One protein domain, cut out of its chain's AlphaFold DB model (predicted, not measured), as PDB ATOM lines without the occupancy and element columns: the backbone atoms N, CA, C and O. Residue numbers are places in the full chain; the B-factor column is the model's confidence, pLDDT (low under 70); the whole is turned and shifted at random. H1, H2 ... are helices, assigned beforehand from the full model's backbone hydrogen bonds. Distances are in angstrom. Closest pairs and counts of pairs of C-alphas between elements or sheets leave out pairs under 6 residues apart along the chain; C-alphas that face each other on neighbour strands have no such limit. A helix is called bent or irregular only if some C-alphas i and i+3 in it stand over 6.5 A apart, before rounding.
ATOM      1  N   PRO A  43     -46.299 -26.541 -26.843       58.62
ATOM      2  CA  PRO A  43     -46.702 -25.541 -27.814       58.62
ATOM      3  C   PRO A  43     -45.485 -25.160 -28.657       58.62
ATOM      4  O   PRO A  43     -44.745 -24.229 -28.337       58.62
ATOM      5  N   SER A  44     -45.264 -25.885 -29.751       62.72
ATOM      6  CA  SER A  44     -44.287 -25.471 -30.745       62.72
ATOM      7  C   SER A  44     -44.845 -24.269 -31.498       62.72
ATOM      8  O   SER A  44     -45.759 -24.379 -32.315       62.72
ATOM      9  N   THR A  45     -44.368 -23.075 -31.147       74.94
ATOM     10  CA  THR A  45     -44.770 -21.858 -31.857       74.94
ATOM     11  C   THR A  45     -44.088 -21.817 -33.230       74.94
ATOM     12  O   THR A  45     -42.946 -22.267 -33.349       74.94
ATOM     13  N   PRO A  46     -44.702 -21.207 -34.262       78.94
ATOM     14  CA  PRO A  46     -44.077 -21.085 -35.585       78.94
ATOM     15  C   PRO A  46     -42.683 -20.440 -35.553       78.94
ATOM     16  O   PRO A  46     -41.808 -20.792 -36.336       78.94
ATOM     17  N   LYS A  47     -42.452 -19.518 -34.607       77.06
ATOM     18  CA  LYS A  47     -41.149 -18.876 -34.392       77.06
ATOM     19  C   LYS A  47     -40.092 -19.862 -33.880       77.06
ATOM     20  O   LYS A  47     -38.931 -19.756 -34.259       77.06
ATOM     21  N   MET A  48     -40.492 -20.791 -33.017       75.19
ATOM     22  CA  MET A  48     -39.606 -21.799 -32.439       75.19
ATOM     23  C   MET A  48     -39.221 -22.843 -33.490       75.19
ATOM     24  O   MET A  48     -38.036 -23.109 -33.663       75.19
ATOM     25  N   GLU A  49     -40.189 -23.330 -34.272       74.06
ATOM     26  CA  GLU A  49     -39.928 -24.215 -35.420       74.06
ATOM     27  C   GLU A  49     -39.003 -23.548 -36.447       74.06
ATOM     28  O   GLU A  49     -38.024 -24.149 -36.876       74.06
ATOM     29  N   ALA A  50     -39.245 -22.280 -36.795       79.31
ATOM     30  CA  ALA A  50     -38.382 -21.548 -37.722       79.31
ATOM     31  C   ALA A  50     -36.940 -21.408 -37.198       79.31
ATOM     32  O   ALA A  50     -35.989 -21.532 -37.971       79.31
ATOM     33  N   ALA A  51     -36.769 -21.187 -35.891       80.06
ATOM     34  CA  ALA A  51     -35.451 -21.129 -35.265       80.06
ATOM     35  C   ALA A  51     -34.740 -22.492 -35.295       80.06
ATOM     36  O   ALA A  51     -33.557 -22.549 -35.631       80.06
ATOM     37  N   VAL A  52     -35.454 -23.586 -35.008       77.12
ATOM     38  CA  VAL A  52     -34.912 -24.954 -35.074       77.12
ATOM     39  C   VAL A  52     -34.531 -25.319 -36.509       77.12
ATOM     40  O   VAL A  52     -33.420 -25.788 -36.748       77.12
ATOM     41  N   VAL A  53     -35.396 -25.036 -37.484       78.50
ATOM     42  CA  VAL A  53     -35.112 -25.254 -38.912       78.50
ATOM     43  C   VAL A  53     -33.880 -24.460 -39.353       78.50
ATOM     44  O   VAL A  53     -33.008 -25.022 -40.016       78.50
ATOM     45  N   GLY A  54     -33.768 -23.188 -38.956       80.88
ATOM     46  CA  GLY A  54     -32.602 -22.352 -39.257       80.88
ATOM     47  C   GLY A  54     -31.314 -22.845 -38.587       80.88
ATOM     48  O   GLY A  54     -30.251 -22.824 -39.204       80.88
ATOM     49  N   ALA A  55     -31.388 -23.348 -37.354       81.06
ATOM     50  CA  ALA A  55     -30.238 -23.944 -36.678       81.06
ATOM     51  C   ALA A  55     -29.754 -25.213 -37.401       81.06
ATOM     52  O   ALA A  55     -28.561 -25.364 -37.655       81.06
ATOM     53  N   ARG A  56     -30.683 -26.083 -37.814       79.81
ATOM     54  CA  ARG A  56     -30.385 -27.348 -38.507       79.81
ATOM     55  C   ARG A  56     -29.810 -27.169 -39.914       79.81
ATOM     56  O   ARG A  56     -29.084 -28.033 -40.394       79.81
ATOM     57  N   GLN A  57     -30.088 -26.047 -40.577       80.88
ATOM     58  CA  GLN A  57     -29.435 -25.705 -41.849       80.88
ATOM     59  C   GLN A  57     -27.925 -25.469 -41.692       80.88
ATOM     60  O   GLN A  57     -27.181 -25.651 -42.651       80.88
ATOM     61  N   ASN A  58     -27.476 -25.090 -40.491       81.44
ATOM     62  CA  ASN A  58     -26.080 -24.766 -40.200       81.44
ATOM     63  C   ASN A  58     -25.326 -25.888 -39.461       81.44
ATOM     64  O   ASN A  58     -24.149 -25.728 -39.143       81.44
ATOM     65  N   THR A  59     -25.974 -27.019 -39.166       77.19
ATOM     66  CA  THR A  59     -25.330 -28.169 -38.514       77.19
ATOM     67  C   THR A  59     -24.637 -29.080 -39.523       77.19
ATOM     68  O   THR A  59     -25.189 -29.375 -40.584       77.19
ATOM     69  N   VAL A  60     -23.442 -29.559 -39.165       75.69
ATOM     70  CA  VAL A  60     -22.664 -30.526 -39.949       75.69
ATOM     71  C   VAL A  60     -22.375 -31.757 -39.077       75.69
ATOM     72  O   VAL A  60     -21.861 -31.582 -37.972       75.69
ATOM     73  N   PRO A  61     -22.659 -32.987 -39.554       75.19
ATOM     74  CA  PRO A  61     -23.282 -33.314 -40.844       75.19
ATOM     75  C   PRO A  61     -24.745 -32.848 -40.930       75.19
ATOM     76  O   PRO A  61     -25.403 -32.637 -39.914       75.19
ATOM     77  N   ALA A  62     -25.240 -32.657 -42.158       78.38
ATOM     78  CA  ALA A  62     -26.605 -32.193 -42.390       78.38
ATOM     79  C   ALA A  62     -27.627 -33.174 -41.790       78.38
ATOM     80  O   ALA A  62     -27.558 -34.379 -42.029       78.38
ATOM     81  N   ILE A  63     -28.595 -32.645 -41.039       73.12
ATOM     82  CA  ILE A  63     -29.667 -33.440 -40.429       73.12
ATOM     83  C   ILE A  63     -30.740 -33.696 -41.494       73.12
ATOM     84  O   ILE A  63     -31.482 -32.787 -41.876       73.12
ATOM     85  N   VAL A  64     -30.813 -34.934 -41.989       72.81
ATOM     86  CA  VAL A  64     -31.767 -35.364 -43.023       72.81
ATOM     87  C   VAL A  64     -32.583 -36.554 -42.501       72.81
ATOM     88  O   VAL A  64     -31.976 -37.522 -42.047       72.81
ATOM     89  N   PRO A  65     -33.928 -36.529 -42.594       74.50
ATOM     90  CA  PRO A  65     -34.766 -35.436 -43.093       74.50
ATOM     91  C   PRO A  65     -34.914 -34.291 -42.071       74.50
ATOM     92  O   PRO A  65     -34.964 -34.515 -40.864       74.50
ATOM     93  N   ASN A  66     -35.027 -33.046 -42.549       75.44
ATOM     94  CA  ASN A  66     -35.228 -31.877 -41.685       75.44
ATOM     95  C   ASN A  66     -36.701 -31.764 -41.240       75.44
ATOM     96  O   ASN A  66     -37.458 -30.937 -41.744       75.44
ATOM     97  N   ILE A  67     -37.112 -32.654 -40.339       76.31
ATOM     98  CA  ILE A  67     -38.461 -32.718 -39.754       76.31
ATOM     99  C   ILE A  67     -38.495 -32.057 -38.374       76.31
ATOM    100  O   ILE A  67     -37.482 -32.055 -37.684       76.31
ATOM    101  N   SER A  68     -39.641 -31.538 -37.928       75.12
ATOM    102  CA  SER A  68     -39.748 -30.955 -36.580       75.12
ATOM    103  C   SER A  68     -39.390 -31.963 -35.483       75.12
ATOM    104  O   SER A  68     -39.619 -33.168 -35.638       75.12
ATOM    105  N   ASP A  69     -38.872 -31.474 -34.353       72.19
ATOM    106  CA  ASP A  69     -38.513 -32.300 -33.188       72.19
ATOM    107  C   ASP A  69     -39.685 -33.194 -32.763       72.19
ATOM    108  O   ASP A  69     -39.518 -34.395 -32.570       72.19
ATOM    109  N   ALA A  70     -40.901 -32.638 -32.707       72.44
ATOM    110  CA  ALA A  70     -42.103 -33.391 -32.359       72.44
ATOM    111  C   ALA A  70     -42.357 -34.567 -33.318       72.44
ATOM    112  O   ALA A  70     -42.700 -35.665 -32.875       72.44
ATOM    113  N   SER A  71     -42.164 -34.367 -34.627       76.06
ATOM    114  CA  SER A  71     -42.296 -35.441 -35.616       76.06
ATOM    115  C   SER A  71     -41.172 -36.466 -35.482       76.06
ATOM    116  O   SER A  71     -41.432 -37.657 -35.619       76.06
ATOM    117  N   TRP A  72     -39.947 -36.030 -35.193       76.12
ATOM    118  CA  TRP A  72     -38.811 -36.929 -35.004       76.12
ATOM    119  C   TRP A  72     -39.007 -37.842 -33.788       76.12
ATOM    120  O   TRP A  72     -38.957 -39.061 -33.933       76.12
ATOM    121  N   TYR A  73     -39.342 -37.283 -32.619       72.88
ATOM    122  CA  TYR A  73     -39.564 -38.063 -31.395       72.88
ATOM    123  C   TYR A  73     -40.752 -39.028 -31.497       72.88
ATOM    124  O   TYR A  73     -40.708 -40.111 -30.921       72.88
ATOM    125  N   THR A  74     -41.818 -38.652 -32.210       73.81
ATOM    126  CA  THR A  74     -43.033 -39.482 -32.297       73.81
ATOM    127  C   THR A  74     -43.012 -40.506 -33.424       73.81
ATOM    128  O   THR A  74     -43.659 -41.540 -33.284       73.81
ATOM    129  N   LYS A  75     -42.311 -40.237 -34.534       74.31
ATOM    130  CA  LYS A  75     -42.390 -41.065 -35.751       74.31
ATOM    131  C   LYS A  75     -41.089 -41.737 -36.158       74.31
ATOM    132  O   LYS A  75     -41.161 -42.754 -36.826       74.31
ATOM    133  N   GLU A  76     -39.934 -41.196 -35.784       72.69
ATOM    134  CA  GLU A  76     -38.641 -41.723 -36.246       72.69
ATOM    135  C   GLU A  76     -37.845 -42.341 -35.095       72.69
ATOM    136  O   GLU A  76     -37.388 -43.475 -35.201       72.69
ATOM    137  N   TYR A  77     -37.755 -41.657 -33.949       71.50
ATOM    138  CA  TYR A  77     -36.924 -42.080 -32.817       71.50
ATOM    139  C   TYR A  77     -37.252 -43.491 -32.306       71.50
ATOM    140  O   TYR A  77     -36.352 -44.261 -31.994       71.50
ATOM    141  N   GLY A  78     -38.539 -43.848 -32.237       71.19
ATOM    142  CA  GLY A  78     -38.968 -45.177 -31.786       71.19
ATOM    143  C   GLY A  78     -38.783 -46.294 -32.821       71.19
ATOM    144  O   GLY A  78     -38.884 -47.469 -32.470       71.19
ATOM    145  N   HIS A  79     -38.543 -45.946 -34.085       70.56
ATOM    146  CA  HIS A  79     -38.424 -46.893 -35.196       70.56
ATOM    147  C   HIS A  79     -36.987 -47.043 -35.707       70.56
ATOM    148  O   HIS A  79     -36.682 -48.044 -36.361       70.56
ATOM    149  N   ASP A  80     -36.107 -46.096 -35.376       70.75
ATOM    150  CA  ASP A  80     -34.685 -46.148 -35.689       70.75
ATOM    151  C   ASP A  80     -33.954 -47.130 -34.762       70.75
ATOM    152  O   ASP A  80     -33.431 -46.784 -33.700       70.75
ATOM    153  N   LYS A  81     -33.951 -48.399 -35.179       66.62
ATOM    154  CA  LYS A  81     -33.250 -49.494 -34.492       66.62
ATOM    155  C   LYS A  81     -31.728 -49.314 -34.499       66.62
ATOM    156  O   LYS A  81     -31.065 -49.917 -33.664       66.62
ATOM    157  N   ASP A  82     -31.209 -48.476 -35.400       68.31
ATOM    158  CA  ASP A  82     -29.783 -48.223 -35.612       68.31
ATOM    159  C   ASP A  82     -29.435 -46.756 -35.322       68.31
ATOM    160  O   ASP A  82     -28.591 -46.160 -36.007       68.31
ATOM    161  N   ASN A  83     -30.080 -46.172 -34.303       72.00
ATOM    162  CA  ASN A  83     -29.861 -44.785 -33.919       72.00
ATOM    163  C   ASN A  83     -28.365 -44.541 -33.694       72.00
ATOM    164  O   ASN A  83     -27.768 -44.997 -32.716       72.00
TER     165      ASN A  83
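This is residues 43 to 83 of the 159 residues of a protein of Alexandrium catenella (UniProt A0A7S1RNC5). Two helices, H1 and then H2, are joined in a flat, open chain by a loop, residues 58 to 68, that folds back near Ala 62, and H2 then leads away from H1. Residues 78 to 83 stick out beyond H2. The printed part has 41 residues, all helix by class, though 20 residues, under half, are in named elements. It is only just loose, close to compact, with a radius of gyration of the C-alphas of 11.1 A, and spans 31 by 26 by 10 A.

Find C-alpha 46 at (-44.077, -21.085, -35.585); from there H1, residues 46 to 57, runs 16.6 A. H2, residues 69 to 76, runs 9.9 A to C-alpha 76 at (-38.641, -41.723, -36.246).

H1 and H2 are only just apart, their closest C-alphas 8.4 A from each other. In both, every O i to N i+4 pair is within hydrogen-bond range. H2 is neither bent nor irregular, but only just: C-alphas 73 and 76 are 6.1 A apart.

Look to Lys 47 and Lys 81 for the two C-alphas farthest apart, 31.6 A. The 11-residue link is long, and the printed part has no cut. Residues 43 to 44 and 81 to 82 have pLDDT under 70.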